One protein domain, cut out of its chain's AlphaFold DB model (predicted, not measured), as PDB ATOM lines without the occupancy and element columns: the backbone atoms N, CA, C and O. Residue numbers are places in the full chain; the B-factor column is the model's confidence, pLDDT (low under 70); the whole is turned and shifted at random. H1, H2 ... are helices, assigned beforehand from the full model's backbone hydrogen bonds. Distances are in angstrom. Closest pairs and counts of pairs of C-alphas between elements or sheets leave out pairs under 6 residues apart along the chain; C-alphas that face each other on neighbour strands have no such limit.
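AT A GLANCE: This is residues 375 to 514 of the 638 residues of an uncharacterized protein of Chryseobacterium sp (UniProt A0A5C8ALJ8). A long helical hairpin of H7 and H8 has the short helices H4 and H5 packed on one side of it, and from this body the three helices H1, H2 and H3 run away as a zigzag arm, each folding back beside the one before. H3 joins the arm to H8, H1 is at its far end, and the small H6 is near H8. The printed part has 140 residues with eight named helices, H1 to H8 in chain order, and no named strand; its class is all helix. The whole is loose, with a radius of gyration of the C-alphas of 18.1 A and spans of 57 by 43 by 24 A.

HOW THE PARTS SIT: The hub is H8, residues 486 to 514, which touches four other helices. H7, residues 463 to 482, forms a helical hairpin with it, at a shallow tilt of 26 degrees, opposite ways; their closest C-alphas, of Ala 480 and Phe 489, are 5.1 A apart. H4, residues 432 to 437, touches residues 494 to 501 of H8, about perpendicular at 75 degrees, closest at the C-alphas of Val 432 and Ala 498, 5.0 A. H5, residues 441 to 447, touches residues 491 to 499 of H8, closest at the C-alphas of Leu 447 and Cys 495, 6.5 A. H5 also touches residues 469 to 476 of H7, at a steep tilt of 55 degrees, closest at the C-alphas of Met 446 and Val 476, 6.2 A. H6, residues 457 to 460, is near H8 and apart from H7. H3, residues 413 to 422, only just touches residues 494 to 497 of H8, with 3 pairs of C-alphas within 8 A, the closest those of Leu 421 and Ala 497, 6.2 A. H2, residues 398 to 407, forms a hairpin with H3, closest at the C-alphas of Val 406 and Gln 413, 6.5 A. H1, residues 375 to 392, forms a hairpin with H2 but only just touches it, by residues 387 to 391 with 3 pairs; the closest C-alphas, of Asp 387 and Ala 401, are 6.3 A apart. H1 and H8 are apart. In H1, H2, H3 and H5 every O i to N i+4 pair is within hydrogen-bond range, against 15 of 16 in H7, 24 of 25 in H8 and 0 of 2 in H4, where 3 of 3 O i to N i+3 pairs are; H6 is too short for an i+4 pair.

IN THESE COORDINATES: H8 is 42.2 A long and ends at C-alpha 514, (144.806, 131.703, 149.425). H7, 28.9 A, begins at C-alpha 463, (131.572, 122.730, 151.389). H1, 25.3 A, begins at C-alpha 375, (124.487, 145.343, 99.594).

THE WHOLE: The C-alphas farthest apart are those of Thr 375 and Thr 464, 58.1 A. The printed part has no cut and no long link. The mean pLDDT of the printed part is 91.3, and residue 514 is under 70.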
ATOM      1  N   THR A 375     124.936 144.152  98.851       72.00
ATOM      2  CA  THR A 375     124.487 145.343  99.594       72.00
ATOM      3  C   THR A 375     123.976 144.968 100.980       72.00
ATOM      4  O   THR A 375     124.317 145.651 101.949       72.00
ATOM      5  N   GLU A 376     123.269 143.845 101.124       73.31
ATOM      6  CA  GLU A 376     122.951 143.254 102.421       73.31
ATOM      7  C   GLU A 376     124.220 142.859 103.178       73.31
ATOM      8  O   GLU A 376     124.353 143.233 104.339       73.31
ATOM      9  N   ALA A 377     125.186 142.171 102.558       75.25
ATOM     10  CA  ALA A 377     126.440 141.806 103.221       75.25
ATOM     11  C   ALA A 377     127.229 143.045 103.675       75.25
ATOM     12  O   ALA A 377     127.670 143.098 104.822       75.25
ATOM     13  N   LYS A 378     127.345 144.082 102.835       82.00
ATOM     14  CA  LYS A 378     127.948 145.378 103.203       82.00
ATOM     15  C   LYS A 378     127.191 146.048 104.352       82.00
ATOM     16  O   LYS A 378     127.819 146.551 105.278       82.00
ATOM     17  N   THR A 379     125.859 146.021 104.334       80.25
ATOM     18  CA  THR A 379     125.015 146.582 105.403       80.25
ATOM     19  C   THR A 379     125.200 145.815 106.712       80.25
ATOM     20  O   THR A 379     125.434 146.429 107.748       80.25
ATOM     21  N   ARG A 380     125.206 144.479 106.662       80.75
ATOM     22  CA  ARG A 380     125.488 143.588 107.794       80.75
ATOM     23  C   ARG A 380     126.892 143.840 108.369       80.75
ATOM     24  O   ARG A 380     127.028 144.026 109.574       80.75
ATOM     25  N   ILE A 381     127.923 143.948 107.527       85.19
ATOM     26  CA  ILE A 381     129.293 144.301 107.945       85.19
ATOM     27  C   ILE A 381     129.329 145.688 108.609       85.19
ATOM     28  O   ILE A 381     129.960 145.852 109.651       85.19
ATOM     29  N   ASN A 382     128.627 146.680 108.053       87.12
ATOM     30  CA  ASN A 382     128.556 148.026 108.624       87.12
ATOM     31  C   ASN A 382     127.819 148.056 109.975       87.12
ATOM     32  O   ASN A 382     128.265 148.766 110.876       87.12
ATOM     33  N   ILE A 383     126.749 147.272 110.147       86.19
ATOM     34  CA  ILE A 383     126.051 147.100 111.432       86.19
ATOM     35  C   ILE A 383     126.999 146.473 112.459       86.19
ATOM     36  O   ILE A 383     127.262 147.092 113.488       86.19
ATOM     37  N   ALA A 384     127.606 145.323 112.146       86.69
ATOM     38  CA  ALA A 384     128.525 144.632 113.051       86.69
ATOM     39  C   ALA A 384     129.721 145.515 113.464       86.69
ATOM     40  O   ALA A 384     130.106 145.544 114.631       86.69
ATOM     41  N   ARG A 385     130.267 146.301 112.527       90.31
ATOM     42  CA  ARG A 385     131.333 147.282 112.792       90.31
ATOM     43  C   ARG A 385     130.857 148.469 113.637       90.31
ATOM     44  O   ARG A 385     131.638 149.024 114.405       90.31
ATOM     45  N   THR A 386     129.592 148.863 113.512       90.56
ATOM     46  CA  THR A 386     128.990 149.911 114.349       90.56
ATOM     47  C   THR A 386     128.790 149.406 115.776       90.56
ATOM     48  O   THR A 386     129.222 150.078 116.711       90.56
ATOM     49  N   ASP A 387     128.252 148.196 115.955       89.06
ATOM     50  CA  ASP A 387     128.142 147.542 117.266       89.06
ATOM     51  C   ASP A 387     129.527 147.329 117.913       89.06
ATOM     52  O   ASP A 387     129.686 147.572 119.109       89.06
ATOM     53  N   GLU A 388     130.564 146.970 117.142       89.56
ATOM     54  CA  GLU A 388     131.956 146.875 117.623       89.56
ATOM     55  C   GLU A 388     132.470 148.219 118.176       89.56
ATOM     56  O   GLU A 388     133.064 148.266 119.255       89.56
ATOM     57  N   ILE A 389     132.222 149.325 117.464       92.38
ATOM     58  CA  ILE A 389     132.619 150.676 117.890       92.38
ATOM     59  C   ILE A 389     131.837 151.108 119.138       92.38
ATOM     60  O   ILE A 389     132.432 151.613 120.089       92.38
ATOM     61  N   LEU A 390     130.521 150.881 119.177       92.44
ATOM     62  CA  LEU A 390     129.687 151.236 120.328       92.44
ATOM     63  C   LEU A 390     130.023 150.389 121.570       92.44
ATOM     64  O   LEU A 390     130.013 150.922 122.682       92.44
ATOM     65  N   LYS A 391     130.388 149.111 121.387       90.19
ATOM     66  CA  LYS A 391     130.916 148.234 122.444       90.19
ATOM     67  C   LYS A 391     132.283 148.714 122.937       90.19
ATOM     68  O   LYS A 391     132.467 148.845 124.142       90.19
ATOM     69  N   ARG A 392     133.227 149.038 122.039       92.19
ATOM     70  CA  ARG A 392     134.557 149.582 122.402       92.19
ATOM     71  C   ARG A 392     134.455 150.891 123.195       92.19
ATOM     72  O   ARG A 392     135.287 151.145 124.057       92.19
ATOM     73  N   ASN A 393     133.425 151.693 122.930       94.19
ATOM     74  CA  ASN A 393     133.155 152.944 123.638       94.19
ATOM     75  C   ASN A 393     132.345 152.763 124.944       94.19
ATOM     76  O   ASN A 393     131.970 153.763 125.550       94.19
ATOM     77  N   ASN A 394     132.034 151.526 125.362       92.56
ATOM     78  CA  ASN A 394     131.156 151.194 126.498       92.56
ATOM     79  C   ASN A 394     129.734 151.804 126.427       92.56
ATOM     80  O   ASN A 394     129.035 151.873 127.436       92.56
ATOM     81  N   ILE A 395     129.281 152.217 125.238       95.00
ATOM     82  CA  ILE A 395     127.922 152.741 125.000       95.00
ATOM     83  C   ILE A 395     126.922 151.581 124.883       95.00
ATOM     84  O   ILE A 395     125.780 151.683 125.328       95.00
ATOM     85  N   LEU A 396     127.358 150.468 124.286       94.75
ATOM     86  CA  LEU A 396     126.552 149.274 124.043       94.75
ATOM     87  C   LEU A 396     126.975 148.152 124.998       94.75
ATOM     88  O   LEU A 396     128.128 147.717 124.979       94.75
ATOM     89  N   THR A 397     126.048 147.653 125.818       93.31
ATOM     90  CA  THR A 397     126.323 146.494 126.682       93.31
ATOM     91  C   THR A 397     126.348 145.200 125.864       93.31
ATOM     92  O   THR A 397     125.679 145.090 124.835       93.31
ATOM     93  N   VAL A 398     127.092 144.189 126.332       91.56
ATOM     94  CA  VAL A 398     127.255 142.900 125.625       91.56
ATOM     95  C   VAL A 398     125.906 142.244 125.307       91.56
ATOM     96  O   VAL A 398     125.697 141.792 124.183       91.56
ATOM     97  N   ARG A 399     124.961 142.272 126.256       92.50
ATOM     98  CA  ARG A 399     123.602 141.751 126.065       92.50
ATOM     99  C   ARG A 399     122.831 142.498 124.971       92.50
ATOM    100  O   ARG A 399     122.198 141.850 124.147       92.50
ATOM    101  N   VAL A 400     122.900 143.833 124.921       93.69
ATOM    102  CA  VAL A 400     122.218 144.609 123.865       93.69
ATOM    103  C   VAL A 400     122.870 144.352 122.502       93.69
ATOM    104  O   VAL A 400     122.155 144.160 121.526       93.69
ATOM    105  N   ALA A 401     124.199 144.217 122.434       91.94
ATOM    106  CA  ALA A 401     124.887 143.802 121.208       91.94
ATOM    107  C   ALA A 401     124.429 142.409 120.725       91.94
ATOM    108  O   ALA A 401     124.161 142.216 119.541       91.94
ATOM    109  N   ARG A 402     124.261 141.440 121.637       92.81
ATOM    110  CA  ARG A 402     123.692 140.119 121.313       92.81
ATOM    111  C   ARG A 402     122.218 140.199 120.886       92.81
ATOM    112  O   ARG A 402     121.818 139.461 119.991       92.81
ATOM    113  N   GLN A 403     121.416 141.091 121.471       92.69
ATOM    114  CA  GLN A 403     120.025 141.318 121.054       92.69
ATOM    115  C   GLN A 403     119.946 141.943 119.650       92.69
ATOM    116  O   GLN A 403     119.193 141.438 118.817       92.69
ATOM    117  N   ASN A 404     120.775 142.949 119.343       92.00
ATOM    118  CA  ASN A 404     120.949 143.475 117.982       92.00
ATOM    119  C   ASN A 404     121.339 142.347 117.011       92.00
ATOM    120  O   ASN A 404     120.748 142.212 115.940       92.00
ATOM    121  N   ALA A 405     122.277 141.482 117.410       91.50
ATOM    122  CA  ALA A 405     122.730 140.363 116.589       91.50
ATOM    123  C   ALA A 405     121.610 139.355 116.253       91.50
ATOM    124  O   ALA A 405     121.585 138.829 115.138       91.50
ATOM    125  N   VAL A 406     120.654 139.125 117.164       92.75
ATOM    126  CA  VAL A 406     119.439 138.330 116.887       92.75
ATOM    127  C   VAL A 406     118.479 139.074 115.961       92.75
ATOM    128  O   VAL A 406     118.024 138.504 114.972       92.75
ATOM    129  N   ILE A 407     118.194 140.351 116.240       90.19
ATOM    130  CA  ILE A 407     117.270 141.185 115.445       90.19
ATOM    131  C   ILE A 407     117.726 141.285 113.980       90.19
ATOM    132  O   ILE A 407     116.901 141.271 113.069       90.19
ATOM    133  N   HIS A 408     119.038 141.338 113.745       86.62
ATOM    134  CA  HIS A 408     119.643 141.376 112.413       86.62
ATOM    135  C   HIS A 408     119.971 139.986 111.826       86.62
ATOM    136  O   HIS A 408     120.541 139.903 110.739       86.62
ATOM    137  N   GLY A 409     119.613 138.893 112.510       87.69
ATOM    138  CA  GLY A 409     119.752 137.525 111.998       87.69
ATOM    139  C   GLY A 409     121.189 136.992 111.904       87.69
ATOM    140  O   GLY A 409     121.426 136.032 111.174       87.69
ATOM    141  N   PHE A 410     122.147 137.586 112.621       89.00
ATOM    142  CA  PHE A 410     123.508 137.045 112.760       89.00
ATOM    143  C   PHE A 410     123.572 135.851 113.718       89.00
ATOM    144  O   PHE A 410     124.462 135.012 113.604       89.00
ATOM    145  N   VAL A 411     122.658 135.815 114.690       92.50
ATOM    146  CA  VAL A 411     122.636 134.882 115.821       92.50
ATOM    147  C   VAL A 411     121.219 134.327 115.953       92.50
ATOM    148  O   VAL A 411     120.251 135.086 115.932       92.50
ATOM    149  N   THR A 412     121.063 133.011 116.100       93.69
ATOM    150  CA  THR A 412     119.744 132.410 116.354       93.69
ATOM    151  C   THR A 412     119.295 132.659 117.796       93.69
ATOM    152  O   THR A 412     120.119 132.777 118.703       93.69
ATOM    153  N   GLN A 413     117.985 132.636 118.060       92.56
ATOM    154  CA  GLN A 413     117.467 132.738 119.434       92.56
ATOM    155  C   GLN A 413     118.061 131.660 120.368       92.56
ATOM    156  O   GLN A 413     118.328 131.929 121.536       92.56
ATOM    157  N   SER A 414     118.339 130.455 119.855       90.50
ATOM    158  CA  SER A 414     118.991 129.378 120.614       90.50
ATOM    159  C   SER A 414     120.471 129.649 120.919       90.50
ATOM    160  O   SER A 414     120.927 129.331 122.017       90.50
ATOM    161  N   GLN A 415     121.216 130.273 120.000       94.00
ATOM    162  CA  GLN A 415     122.590 130.733 120.238       94.00
ATOM    163  C   GLN A 415     122.626 131.910 121.223       94.00
ATOM    164  O   GLN A 415     123.490 131.949 122.093       94.00
ATOM    165  N   PHE A 416     121.665 132.834 121.139       95.38
ATOM    166  CA  PHE A 416     121.507 133.930 122.099       95.38
ATOM    167  C   PHE A 416     121.291 133.412 123.524       95.38
ATOM    168  O   PHE A 416     122.009 133.815 124.435       95.38
ATOM    169  N   ILE A 417     120.355 132.474 123.707       93.44
ATOM    170  CA  ILE A 417     120.086 131.859 125.015       93.44
ATOM    171  C   ILE A 417     121.313 131.087 125.525       93.44
ATOM    172  O   ILE A 417     121.592 131.129 126.717       93.44
ATOM    173  N   ALA A 418     122.076 130.420 124.650       92.75
ATOM    174  CA  ALA A 418     123.326 129.765 125.045       92.75
ATOM    175  C   ALA A 418     124.370 130.770 125.567       92.75
ATOM    176  O   ALA A 418     124.834 130.613 126.692       92.75
ATOM    177  N   MET A 419     124.656 131.833 124.808       94.94
ATOM    178  CA  MET A 419     125.649 132.840 125.197       94.94
ATOM    179  C   MET A 419     125.247 133.657 126.432       94.94
ATOM    180  O   MET A 419     126.114 134.067 127.196       94.94
ATOM    181  N   GLU A 420     123.955 133.933 126.640       95.25
ATOM    182  CA  GLU A 420     123.513 134.587 127.878       95.25
ATOM    183  C   GLU A 420     123.655 133.644 129.083       95.25
ATOM    184  O   GLU A 420     124.080 134.101 130.139       95.25
ATOM    185  N   LEU A 421     123.391 132.337 128.932       94.62
ATOM    186  CA  LEU A 421     123.598 131.356 130.008       94.62
ATOM    187  C   LEU A 421     125.079 131.149 130.349       94.62
ATOM    188  O   LEU A 421     125.399 130.971 131.522       94.62
ATOM    189  N   GLU A 422     125.969 131.215 129.357       93.56
ATOM    190  CA  GLU A 422     127.428 131.237 129.547       93.56
ATOM    191  C   GLU A 422     127.882 132.500 130.312       93.56
ATOM    192  O   GLU A 422     128.737 132.414 131.186       93.56
ATOM    193  N   ASP A 423     127.233 133.648 130.086       92.75
ATOM    194  CA  ASP A 423     127.401 134.889 130.865       92.75
ATOM    195  C   ASP A 423     126.712 134.866 132.256       92.75
ATOM    196  O   ASP A 423     126.665 135.893 132.943       92.75
ATOM    197  N   GLY A 424     126.118 133.740 132.672       93.75
ATOM    198  CA  GLY A 424     125.376 133.628 133.934       93.75
ATOM    199  C   GLY A 424     124.034 134.377 133.945       93.75
ATOM    200  O   GLY A 424     123.582 134.833 134.999       93.75
ATOM    201  N   ARG A 425     123.372 134.522 132.789       95.06
ATOM    202  CA  ARG A 425     122.103 135.252 132.602       95.06
ATOM    203  C   ARG A 425     121.019 134.392 131.955       95.06
ATOM    204  O   ARG A 425     121.273 133.517 131.136       95.06
ATOM    205  N   LEU A 426     119.772 134.689 132.292       94.62
ATOM    206  CA  LEU A 426     118.589 134.097 131.676       94.62
ATOM    207  C   LEU A 426     118.167 134.872 130.418       94.62
ATOM    208  O   LEU A 426     118.557 136.022 130.191       94.62
ATOM    209  N   GLU A 427     117.284 134.273 129.618       92.56
ATOM    210  CA  GLU A 427     116.737 134.898 128.405       92.56
ATOM    211  C   GLU A 427     116.073 136.262 128.674       92.56
ATOM    212  O   GLU A 427     116.184 137.177 127.859       92.56
ATOM    213  N   ASN A 428     115.471 136.441 129.855       92.06
ATOM    214  CA  ASN A 428     114.850 137.692 130.303       92.06
ATOM    215  C   ASN A 428     115.863 138.747 130.807       92.06
ATOM    216  O   ASN A 428     115.525 139.926 130.871       92.06
ATOM    217  N   GLY A 429     117.114 138.360 131.079       91.25
ATOM    218  CA  GLY A 429     118.193 139.241 131.542       91.25
ATOM    219  C   GLY A 429     118.397 139.286 133.054       91.25
ATOM    220  O   GLY A 429     119.300 139.989 133.506       91.25
ATOM    221  N   LEU A 430     117.611 138.531 133.826       93.94
ATOM    222  CA  LEU A 430     117.913 138.246 135.227       93.94
ATOM    223  C   LEU A 430     119.131 137.300 135.320       93.94
ATOM    224  O   LEU A 430     119.320 136.473 134.423       93.94
ATOM    225  N   PRO A 431     119.963 137.385 136.370       93.25
ATOM    226  CA  PRO A 431     121.068 136.449 136.580       93.25
ATOM    227  C   PRO A 431     120.556 135.041 136.929       93.25
ATOM    228  O   PRO A 431     119.484 134.894 137.526       93.25
ATOM    229  N   VAL A 432     121.323 133.999 136.592       94.31
ATOM    230  CA  VAL A 432     120.908 132.585 136.746       94.31
ATOM    231  C   VAL A 432     120.561 132.189 138.182       94.31
ATOM    232  O   VAL A 432     119.700 131.333 138.374       94.31
ATOM    233  N   HIS A 433     121.124 132.849 139.200       91.62
ATOM    234  CA  HIS A 433     120.760 132.583 140.597       91.62
ATOM    235  C   HIS A 433     119.289 132.899 140.922       91.62
ATOM    236  O   HIS A 433     118.738 132.352 141.872       91.62
ATOM    237  N   THR A 434     118.598 133.709 140.110       94.19
ATOM    238  CA  THR A 434     117.150 133.929 140.290       94.19
ATOM    239  C   THR A 434     116.317 132.659 140.081       94.19
ATOM    240  O   THR A 434     115.185 132.599 140.560       94.19
ATOM    241  N   LEU A 435     116.874 131.601 139.471       94.00
ATOM    242  CA  LEU A 435     116.223 130.291 139.392       94.00
ATOM    243  C   LEU A 435     116.063 129.607 140.759       94.00
ATOM    244  O   LEU A 435     115.100 128.863 140.933       94.00
ATOM    245  N   PHE A 436     116.920 129.884 141.750       93.19
ATOM    246  CA  PHE A 436     116.743 129.358 143.116       93.19
ATOM    247  C   PHE A 436     115.513 129.959 143.827       93.19
ATOM    248  O   PHE A 436     115.022 129.397 144.803       93.19
ATOM    249  N   LEU A 437     114.965 131.062 143.299       93.56
ATOM    250  CA  LEU A 437     113.708 131.687 143.733       93.56
ATOM    251  C   LEU A 437     112.497 131.236 142.890       93.56
ATOM    252  O   LEU A 437     111.382 131.721 143.095       93.56
ATOM    253  N   SER A 438     112.694 130.329 141.926       92.94
ATOM    254  CA  SER A 438     111.641 129.856 141.026       92.94
ATOM    255  C   SER A 438     110.554 129.086 141.777       92.94
ATOM    256  O   SER A 438     110.816 128.121 142.496       92.94
ATOM    257  N   THR A 439     109.297 129.460 141.541       94.38
ATOM    258  CA  THR A 439     108.122 128.736 142.047       94.38
ATOM    259  C   THR A 439     107.802 127.470 141.246       94.38
ATOM    260  O   THR A 439     106.936 126.699 141.657       94.38
ATOM    261  N   ASN A 440     108.482 127.228 140.119       94.81
ATOM    262  CA  ASN A 440     108.284 126.032 139.304       94.81
ATOM    263  C   ASN A 440     108.951 124.812 139.967       94.81
ATOM    264  O   ASN A 440     110.177 124.733 140.092       94.81
ATOM    265  N   GLU A 441     108.118 123.843 140.348       94.88
ATOM    266  CA  GLU A 441     108.487 122.590 141.011       94.88
ATOM    267  C   GLU A 441     109.601 121.824 140.276       94.88
ATOM    268  O   GLU A 441     110.527 121.330 140.915       94.88
ATOM    269  N   MET A 442     109.591 121.798 138.936       93.88
ATOM    270  CA  MET A 442     110.641 121.126 138.159       93.88
ATOM    271  C   MET A 442     112.011 121.783 138.358       93.88
ATOM    272  O   MET A 442     112.980 121.087 138.656       93.88
ATOM    273  N   THR A 443     112.098 123.112 138.234       95.12
ATOM    274  CA  THR A 443     113.361 123.833 138.468       95.12
ATOM    275  C   THR A 443     113.798 123.735 139.927       95.12
ATOM    276  O   THR A 443     114.985 123.594 140.197       95.12
ATOM    277  N   ARG A 444     112.849 123.719 140.871       94.56
ATOM    278  CA  ARG A 444     113.150 123.577 142.298       94.56
ATOM    279  C   ARG A 444     113.750 122.206 142.624       94.56
ATOM    280  O   ARG A 444     114.774 122.152 143.287       94.56
ATOM    281  N   ASN A 445     113.195 121.120 142.088       95.31
ATOM    282  CA  ASN A 445     113.703 119.757 142.311       95.31
ATOM    283  C   ASN A 445     115.087 119.514 141.659       95.31
ATOM    284  O   ASN A 445     115.865 118.676 142.128       95.31
ATOM    285  N   MET A 446     115.405 120.256 140.590       95.88
ATOM    286  CA  MET A 446     116.726 120.279 139.941       95.88
ATOM    287  C   MET A 446     117.767 121.106 140.714       95.88
ATOM    288  O   MET A 446     118.956 120.811 140.629       95.88
ATOM    289  N   LEU A 447     117.329 122.125 141.458       95.19
ATOM    290  CA  LEU A 447     118.182 123.080 142.176       95.19
ATOM    291  C   LEU A 447     118.188 122.895 143.703       95.19
ATOM    292  O   LEU A 447     118.788 123.699 144.416       95.19
ATOM    293  N   ASP A 448     117.551 121.839 144.215       94.81
ATOM    294  CA  ASP A 448     117.537 121.516 145.642       94.81
ATOM    295  C   ASP A 448     118.899 120.973 146.108       94.81
ATOM    296  O   ASP A 448     119.169 119.771 146.084       94.81
ATOM    297  N   ILE A 449     119.778 121.903 146.488       94.19
ATOM    298  CA  ILE A 449     121.118 121.654 147.046       94.19
ATOM    299  C   ILE A 449     121.170 121.827 148.575       94.19
ATOM    300  O   ILE A 449     122.234 121.660 149.172       94.19
ATOM    301  N   GLY A 450     120.033 122.143 149.212       91.38
ATOM    302  CA  GLY A 450     119.928 122.389 150.655       91.38
ATOM    303  C   GLY A 450     120.156 123.837 151.116       91.38
ATOM    304  O   GLY A 450     120.373 124.044 152.305       91.38
ATOM    305  N   LEU A 451     120.103 124.833 150.217       88.00
ATOM    306  CA  LEU A 451     120.193 126.260 150.579       88.00
ATOM    307  C   LEU A 451     119.074 126.673 151.552       88.00
ATOM    308  O   LEU A 451     117.889 126.534 151.237       88.00
ATOM    309  N   THR A 452     119.447 127.248 152.697       84.25
ATOM    310  CA  THR A 452     118.508 127.800 153.686       84.25
ATOM    311  C   THR A 452     117.915 129.128 153.229       84.25
ATOM    312  O   THR A 452     116.709 129.340 153.385       84.25
ATOM    313  N   ASN A 453     118.724 130.004 152.625       84.06
ATOM    314  CA  ASN A 453     118.270 131.271 152.063       84.06
ATOM    315  C   ASN A 453     118.843 131.529 150.658       84.06
ATOM    316  O   ASN A 453     119.959 132.012 150.492       84.06
ATOM    317  N   ALA A 454     118.023 131.314 149.627       80.62
ATOM    318  CA  ALA A 454     118.376 131.578 148.228       80.62
ATOM    319  C   ALA A 454     118.628 133.069 147.880       80.62
ATOM    320  O   ALA A 454     118.966 133.370 146.737       80.62
ATOM    321  N   LEU A 455     118.451 134.000 148.829       81.56
ATOM    322  CA  LEU A 455     118.827 135.414 148.688       81.56
ATOM    323  C   LEU A 455     120.195 135.757 149.302       81.56
ATOM    324  O   LEU A 455     120.683 136.855 149.057       81.56
ATOM    325  N   ASP A 456     120.797 134.862 150.091       84.56
ATOM    326  CA  ASP A 456     122.020 135.123 150.872       84.56
ATOM    327  C   ASP A 456     123.073 134.021 150.648       84.56
ATOM    328  O   ASP A 456     123.676 133.465 151.566       84.56
ATOM    329  N   ILE A 457     123.241 133.668 149.369       79.69
ATOM    330  CA  ILE A 457     124.086 132.558 148.907       79.69
ATOM    331  C   ILE A 457     125.546 132.747 149.357       79.69
ATOM    332  O   ILE A 457     126.208 131.769 149.682       79.69
ATOM    333  N   GLU A 458     126.036 133.989 149.419       82.56
ATOM    334  CA  GLU A 458     127.428 134.307 149.771       82.56
ATOM    335  C   GLU A 458     127.803 133.929 151.217       82.56
ATOM    336  O   GLU A 458     128.974 133.645 151.461       82.56
ATOM    337  N   HIS A 459     126.834 133.875 152.145       83.50
ATOM    338  CA  HIS A 459     127.051 133.489 153.549       83.50
ATOM    339  C   HIS A 459     126.640 132.039 153.865       83.50
ATOM    340  O   HIS A 459     127.246 131.415 154.734       83.50
ATOM    341  N   ASP A 460     125.641 131.483 153.166       82.12
ATOM    342  CA  ASP A 460     125.206 130.081 153.335       82.12
ATOM    343  C   ASP A 460     126.190 129.065 152.696       82.12
ATOM    344  O   ASP A 460     126.061 127.854 152.906       82.12
ATOM    345  N   LEU A 461     127.170 129.526 151.907       85.81
ATOM    346  CA  LEU A 461     128.079 128.699 151.102       85.81
ATOM    347  C   LEU A 461     129.035 127.822 151.931       85.81
ATOM    348  O   LEU A 461     130.153 128.193 152.284       85.81
ATOM    349  N   THR A 462     128.599 126.590 152.183       90.19
ATOM    350  CA  THR A 462     129.372 125.537 152.854       90.19
ATOM    351  C   THR A 462     129.858 124.470 151.870       90.19
ATOM    352  O   THR A 462     129.214 124.185 150.859       90.19
ATOM    353  N   GLU A 463     130.981 123.819 152.189       90.94
ATOM    354  CA  GLU A 463     131.572 122.730 151.389       90.94
ATOM    355  C   GLU A 463     130.561 121.603 151.087       90.94
ATOM    356  O   GLU A 463     130.500 121.087 149.972       90.94
ATOM    357  N   THR A 464     129.677 121.292 152.041       92.56
ATOM    358  CA  THR A 464     128.598 120.304 151.890       92.56
ATOM    359  C   THR A 464     127.529 120.718 150.871       92.56
ATOM    360  O   THR A 464     127.008 119.861 150.152       92.56
ATOM    361  N   ILE A 465     127.218 122.013 150.748       92.94
ATOM    362  CA  ILE A 465     126.335 122.534 149.690       92.94
ATOM    363  C   ILE A 465     127.029 122.443 148.326       92.94
ATOM    364  O   ILE A 465     126.375 122.116 147.337       92.94
ATOM    365  N   ILE A 466     128.349 122.629 148.260       93.88
ATOM    366  CA  ILE A 466     129.126 122.473 147.022       93.88
ATOM    367  C   ILE A 466     129.241 121.005 146.590       93.88
ATOM    368  O   ILE A 466     129.096 120.719 145.399       93.88
ATOM    369  N   GLU A 467     129.400 120.053 147.513       94.25
ATOM    370  CA  GLU A 467     129.260 118.624 147.194       94.25
ATOM    371  C   GLU A 467     127.855 118.291 146.668       94.25
ATOM    372  O   GLU A 467     127.715 117.572 145.673       94.25
ATOM    373  N   ASN A 468     126.803 118.826 147.299       95.44
ATOM    374  CA  ASN A 468     125.425 118.637 146.845       95.44
ATOM    375  C   ASN A 468     125.187 119.275 145.466       95.44
ATOM    376  O   ASN A 468     124.533 118.654 144.630       95.44
ATOM    377  N   ALA A 469     125.752 120.451 145.183       95.50
ATOM    378  CA  ALA A 469     125.681 121.106 143.878       95.50
ATOM    379  C   ALA A 469     126.416 120.304 142.794       95.50
ATOM    380  O   ALA A 469     125.858 120.070 141.723       95.50
ATOM    381  N   LYS A 470     127.622 119.796 143.087       96.56
ATOM    382  CA  LYS A 470     128.387 118.906 142.195       96.56
ATOM    383  C   LYS A 470     127.638 117.585 141.935       96.56
ATOM    384  O   LYS A 470     127.639 117.098 140.807       96.56
ATOM    385  N   ARG A 471     126.916 117.045 142.927       96.88
ATOM    386  CA  ARG A 471     126.028 115.873 142.772       96.88
ATOM    387  C   ARG A 471     124.789 116.189 141.923       96.88
ATOM    388  O   ARG A 471     124.490 115.454 140.983       96.88
ATOM    389  N   LYS A 472     124.109 117.309 142.197       97.12
ATOM    390  CA  LYS A 472     122.937 117.782 141.443       97.12
ATOM    391  C   LYS A 472     123.266 118.137 139.996       97.12
ATOM    392  O   LYS A 472     122.434 117.895 139.129       97.12
ATOM    393  N   LEU A 473     124.475 118.619 139.709       97.00
ATOM    394  CA  LEU A 473     124.942 118.859 138.342       97.00
ATOM    395  C   LEU A 473     124.870 117.578 137.497       97.00
ATOM    396  O   LEU A 473     124.362 117.610 136.381       97.00
ATOM    397  N   ILE A 474     125.310 116.443 138.056       97.19
ATOM    398  CA  ILE A 474     125.258 115.132 137.394       97.19
ATOM    399  C   ILE A 474     123.802 114.683 137.204       97.19
ATOM    400  O   ILE A 474     123.443 114.233 136.118       97.19
ATOM    401  N   GLU A 475     122.939 114.844 138.215       96.50
ATOM    402  CA  GLU A 475     121.501 114.553 138.078       96.50
ATOM    403  C   GLU A 475     120.873 115.372 136.936       96.50
ATOM    404  O   GLU A 475     120.243 114.803 136.042       96.50
ATOM    405  N   VAL A 476     121.098 116.689 136.911       96.69
ATOM    406  CA  VAL A 476     120.580 117.606 135.884       96.69
ATOM    407  C   VAL A 476     121.123 117.271 134.493       96.69
ATOM    408  O   VAL A 476     120.337 117.239 133.545       96.69
ATOM    409  N   ASP A 477     122.413 116.944 134.361       95.94
ATOM    410  CA  ASP A 477     122.995 116.508 133.086       95.94
ATOM    411  C   ASP A 477     122.361 115.193 132.600       95.94
ATOM    412  O   ASP A 477     121.998 115.097 131.428       95.94
ATOM    413  N   THR A 478     122.097 114.216 133.480       96.50
ATOM    414  CA  THR A 478     121.374 112.993 133.071       96.50
ATOM    415  C   THR A 478     119.915 113.249 132.684       96.50
ATOM    416  O   THR A 478     119.397 112.584 131.786       96.50
ATOM    417  N   VAL A 479     119.229 114.221 133.296       95.94
ATOM    418  CA  VAL A 479     117.875 114.612 132.862       95.94
ATOM    419  C   VAL A 479     117.925 115.320 131.505       95.94
ATOM    420  O   VAL A 479     117.068 115.060 130.661       95.94
ATOM    421  N   ALA A 480     118.943 116.150 131.256       94.56
ATOM    422  CA  ALA A 480     119.154 116.799 129.966       94.56
ATOM    423  C   ALA A 480     119.467 115.794 128.840       94.56
ATOM    424  O   ALA A 480     118.955 115.962 127.737       94.56
ATOM    425  N   THR A 481     120.240 114.729 129.092       95.31
ATOM    426  CA  THR A 481     120.516 113.700 128.067       95.31
ATOM    427  C   THR A 481     119.350 112.743 127.825       95.31
ATOM    428  O   THR A 481     119.220 112.218 126.722       95.31
ATOM    429  N   ASN A 482     118.520 112.483 128.840       96.00
ATOM    430  CA  ASN A 482     117.469 111.460 128.773       96.00
ATOM    431  C   ASN A 482     116.084 112.010 128.384       96.00
ATOM    432  O   ASN A 482     115.168 111.225 128.133       96.00
ATOM    433  N   THR A 483     115.897 113.334 128.351       95.44
ATOM    434  CA  THR A 483     114.618 113.953 127.982       95.44
ATOM    435  C   THR A 483     114.466 114.152 126.474       95.44
ATOM    436  O   THR A 483     115.399 114.538 125.777       95.44
ATOM    437  N   THR A 484     113.249 113.947 125.970       94.38
ATOM    438  CA  THR A 484     112.847 114.237 124.583       94.38
ATOM    439  C   THR A 484     111.979 115.495 124.461       94.38
ATOM    440  O   THR A 484     111.434 115.767 123.394       94.38
ATOM    441  N   SER A 485     111.809 116.259 125.548       95.62
ATOM    442  CA  SER A 485     110.984 117.471 125.574       95.62
ATOM    443  C   SER A 485     111.842 118.728 125.679       95.62
ATOM    444  O   SER A 485     112.507 118.934 126.696       95.62
ATOM    445  N   ASP A 486     111.751 119.603 124.673       90.81
ATOM    446  CA  ASP A 486     112.505 120.864 124.586       90.81
ATOM    447  C   ASP A 486     112.363 121.736 125.843       90.81
ATOM    448  O   ASP A 486     113.339 122.306 126.321       90.81
ATOM    449  N   ASN A 487     111.165 121.807 126.434       92.50
ATOM    450  CA  ASN A 487     110.930 122.578 127.659       92.50
ATOM    451  C   ASN A 487     111.705 122.009 128.858       92.50
ATOM    452  O   ASN A 487     112.258 122.765 129.652       92.50
ATOM    453  N   ILE A 488     111.772 120.681 128.984       94.12
ATOM    454  CA  ILE A 488     112.527 120.013 130.054       94.12
ATOM    455  C   ILE A 488     114.031 120.169 129.800       94.12
ATOM    456  O   ILE A 488     114.772 120.470 130.731       94.12
ATOM    457  N   PHE A 489     114.470 120.028 128.545       93.81
ATOM    458  CA  PHE A 489     115.861 120.220 128.134       93.81
ATOM    459  C   PHE A 489     116.352 121.648 128.417       93.81
ATOM    460  O   PHE A 489     117.402 121.838 129.027       93.81
ATOM    461  N   ASN A 490     115.562 122.659 128.041       92.06
ATOM    462  CA  ASN A 490     115.875 124.064 128.289       92.06
ATOM    463  C   ASN A 490     115.903 124.377 129.792       92.06
ATOM    464  O   ASN A 490     116.865 124.986 130.255       92.06
ATOM    465  N   ASN A 491     114.921 123.903 130.570       94.50
ATOM    466  CA  ASN A 491     114.919 124.065 132.030       94.50
ATOM    467  C   ASN A 491     116.144 123.399 132.680       94.50
ATOM    468  O   ASN A 491     116.784 124.009 133.534       94.50
ATOM    469  N   ALA A 492     116.512 122.187 132.252       95.62
ATOM    470  CA  ALA A 492     117.704 121.496 132.741       95.62
ATOM    471  C   ALA A 492     118.987 122.268 132.386       95.62
ATOM    472  O   ALA A 492     119.814 122.506 133.263       95.62
ATOM    473  N   LYS A 493     119.126 122.762 131.145       95.25
ATOM    474  CA  LYS A 493     120.270 123.594 130.728       95.25
ATOM    475  C   LYS A 493     120.368 124.901 131.532       95.25
ATOM    476  O   LYS A 493     121.471 125.311 131.888       95.25
ATOM    477  N   GLN A 494     119.236 125.529 131.853       95.56
ATOM    478  CA  GLN A 494     119.181 126.709 132.724       95.56
ATOM    479  C   GLN A 494     119.616 126.378 134.166       95.56
ATOM    480  O   GLN A 494     120.462 127.075 134.725       95.56
ATOM    481  N   CYS A 495     119.113 125.283 134.748       96.50
ATOM    482  CA  CYS A 495     119.499 124.841 136.093       96.50
ATOM    483  C   CYS A 495     120.989 124.465 136.170       96.50
ATOM    484  O   CYS A 495     121.677 124.840 137.117       96.50
ATOM    485  N   ARG A 496     121.516 123.797 135.138       96.25
ATOM    486  CA  ARG A 496     122.940 123.466 134.994       96.25
ATOM    487  C   ARG A 496     123.828 124.710 135.067       96.25
ATOM    488  O   ARG A 496     124.821 124.703 135.788       96.25
ATOM    489  N   ALA A 497     123.463 125.778 134.355       96.00
ATOM    490  CA  ALA A 497     124.202 127.042 134.381       96.00
ATOM    491  C   ALA A 497     124.189 127.690 135.779       96.00
ATOM    492  O   ALA A 497     125.221 128.174 136.234       96.00
ATOM    493  N   ALA A 498     123.061 127.636 136.500       95.69
ATOM    494  CA  ALA A 498     122.975 128.131 137.877       95.69
ATOM    495  C   ALA A 498     123.836 127.326 138.871       95.69
ATOM    496  O   ALA A 498     124.449 127.915 139.760       95.69
ATOM    497  N   LEU A 499     123.924 125.999 138.709       95.81
ATOM    498  CA  LEU A 499     124.784 125.142 139.536       95.81
ATOM    499  C   LEU A 499     126.277 125.381 139.262       95.81
ATOM    500  O   LEU A 499     127.056 125.464 140.207       95.81
ATOM    501  N   ILE A 500     126.672 125.545 137.993       95.94
ATOM    502  CA  ILE A 500     128.053 125.901 137.621       95.94
ATOM    503  C   ILE A 500     128.424 127.274 138.188       95.94
ATOM    504  O   ILE A 500     129.475 127.407 138.806       95.94
ATOM    505  N   TRP A 501     127.535 128.265 138.065       94.75
ATOM    506  CA  TRP A 501     127.745 129.606 138.614       94.75
ATOM    507  C   TRP A 501     127.972 129.601 140.136       94.75
ATOM    508  O   TRP A 501     128.838 130.328 140.613       94.75
ATOM    509  N   ILE A 502     127.260 128.753 140.896       93.88
ATOM    510  CA  ILE A 502     127.510 128.572 142.338       93.88
ATOM    511  C   ILE A 502     128.895 127.964 142.606       93.88
ATOM    512  O   ILE A 502     129.600 128.438 143.495       93.88
ATOM    513  N   ILE A 503     129.297 126.939 141.848       95.00
ATOM    514  CA  ILE A 503     130.603 126.285 142.023       95.00
ATOM    515  C   ILE A 503     131.736 127.278 141.733       95.00
ATOM    516  O   ILE A 503     132.615 127.456 142.571       95.00
ATOM    517  N   GLU A 504     131.657 128.008 140.618       94.06
ATOM    518  CA  GLU A 504     132.635 129.041 140.274       94.06
ATOM    519  C   GLU A 504     132.703 130.194 141.286       94.06
ATOM    520  O   GLU A 504     133.745 130.838 141.404       94.06
ATOM    521  N   LEU A 505     131.597 130.527 141.958       92.50
ATOM    522  CA  LEU A 505     131.572 131.595 142.959       92.50
ATOM    523  C   LEU A 505     132.292 131.165 144.246       92.50
ATOM    524  O   LEU A 505     133.048 131.955 144.804       92.50
ATOM    525  N   TRP A 506     132.137 129.903 144.650       93.06
ATOM    526  CA  TRP A 506     132.883 129.308 145.762       93.06
ATOM    527  C   TRP A 506     134.374 129.137 145.445       93.06
ATOM    528  O   TRP A 506     135.213 129.519 146.257       93.06
ATOM    529  N   ASP A 507     134.718 128.664 144.240       92.62
ATOM    530  CA  ASP A 507     136.117 128.579 143.792       92.62
ATOM    531  C   ASP A 507     136.785 129.978 143.826       92.62
ATOM    532  O   ASP A 507     137.924 130.121 144.269       92.62
ATOM    533  N   LYS A 508     136.058 131.044 143.446       91.62
ATOM    534  CA  LYS A 508     136.532 132.441 143.549       91.62
ATOM    535  C   LYS A 508     136.681 132.919 144.999       91.62
ATOM    536  O   LYS A 508     137.674 133.576 145.296       91.62
ATOM    537  N   GLN A 509     135.739 132.603 145.893       89.12
ATOM    538  CA  GLN A 509     135.844 132.955 147.318       89.12
ATOM    539  C   GLN A 509     137.062 132.290 147.982       89.12
ATOM    540  O   GLN A 509     137.787 132.956 148.717       89.12
ATOM    541  N   ASN A 510     137.327 131.014 147.689       87.44
ATOM    542  CA  ASN A 510     138.476 130.295 148.248       87.44
ATOM    543  C   ASN A 510     139.817 130.831 147.731       87.44
ATOM    544  O   ASN A 510     140.722 131.065 148.529       87.44
ATOM    545  N   ASN A 511     139.946 131.076 146.422       83.75
ATOM    546  CA  ASN A 511     141.207 131.547 145.840       83.75
ATOM    547  C   ASN A 511     141.655 132.905 146.418       83.75
ATOM    548  O   ASN A 511     142.847 133.116 146.616       83.75
ATOM    549  N   VAL A 512     140.716 133.801 146.755       80.69
ATOM    550  CA  VAL A 512     141.029 135.077 147.432       80.69
ATOM    551  C   VAL A 512     141.633 134.849 148.824       80.69
ATOM    552  O   VAL A 512     142.556 135.558 149.215       80.69
ATOM    553  N   ILE A 513     141.168 133.832 149.557       72.62
ATOM    554  CA  ILE A 513     141.702 133.481 150.883       72.62
ATOM    555  C   ILE A 513     143.128 132.911 150.765       72.62
ATOM    556  O   ILE A 513     143.966 133.170 151.632       72.62
ATOM    557  N   GLU A 514     143.440 132.177 149.692       65.56
ATOM    558  CA  GLU A 514     144.806 131.703 149.425       65.56
ATOM    559  C   GLU A 514     145.751 132.851 149.015       65.56
ATOM    560  O   GLU A 514     146.878 132.906 149.509       65.56
TER     561      GLU A 514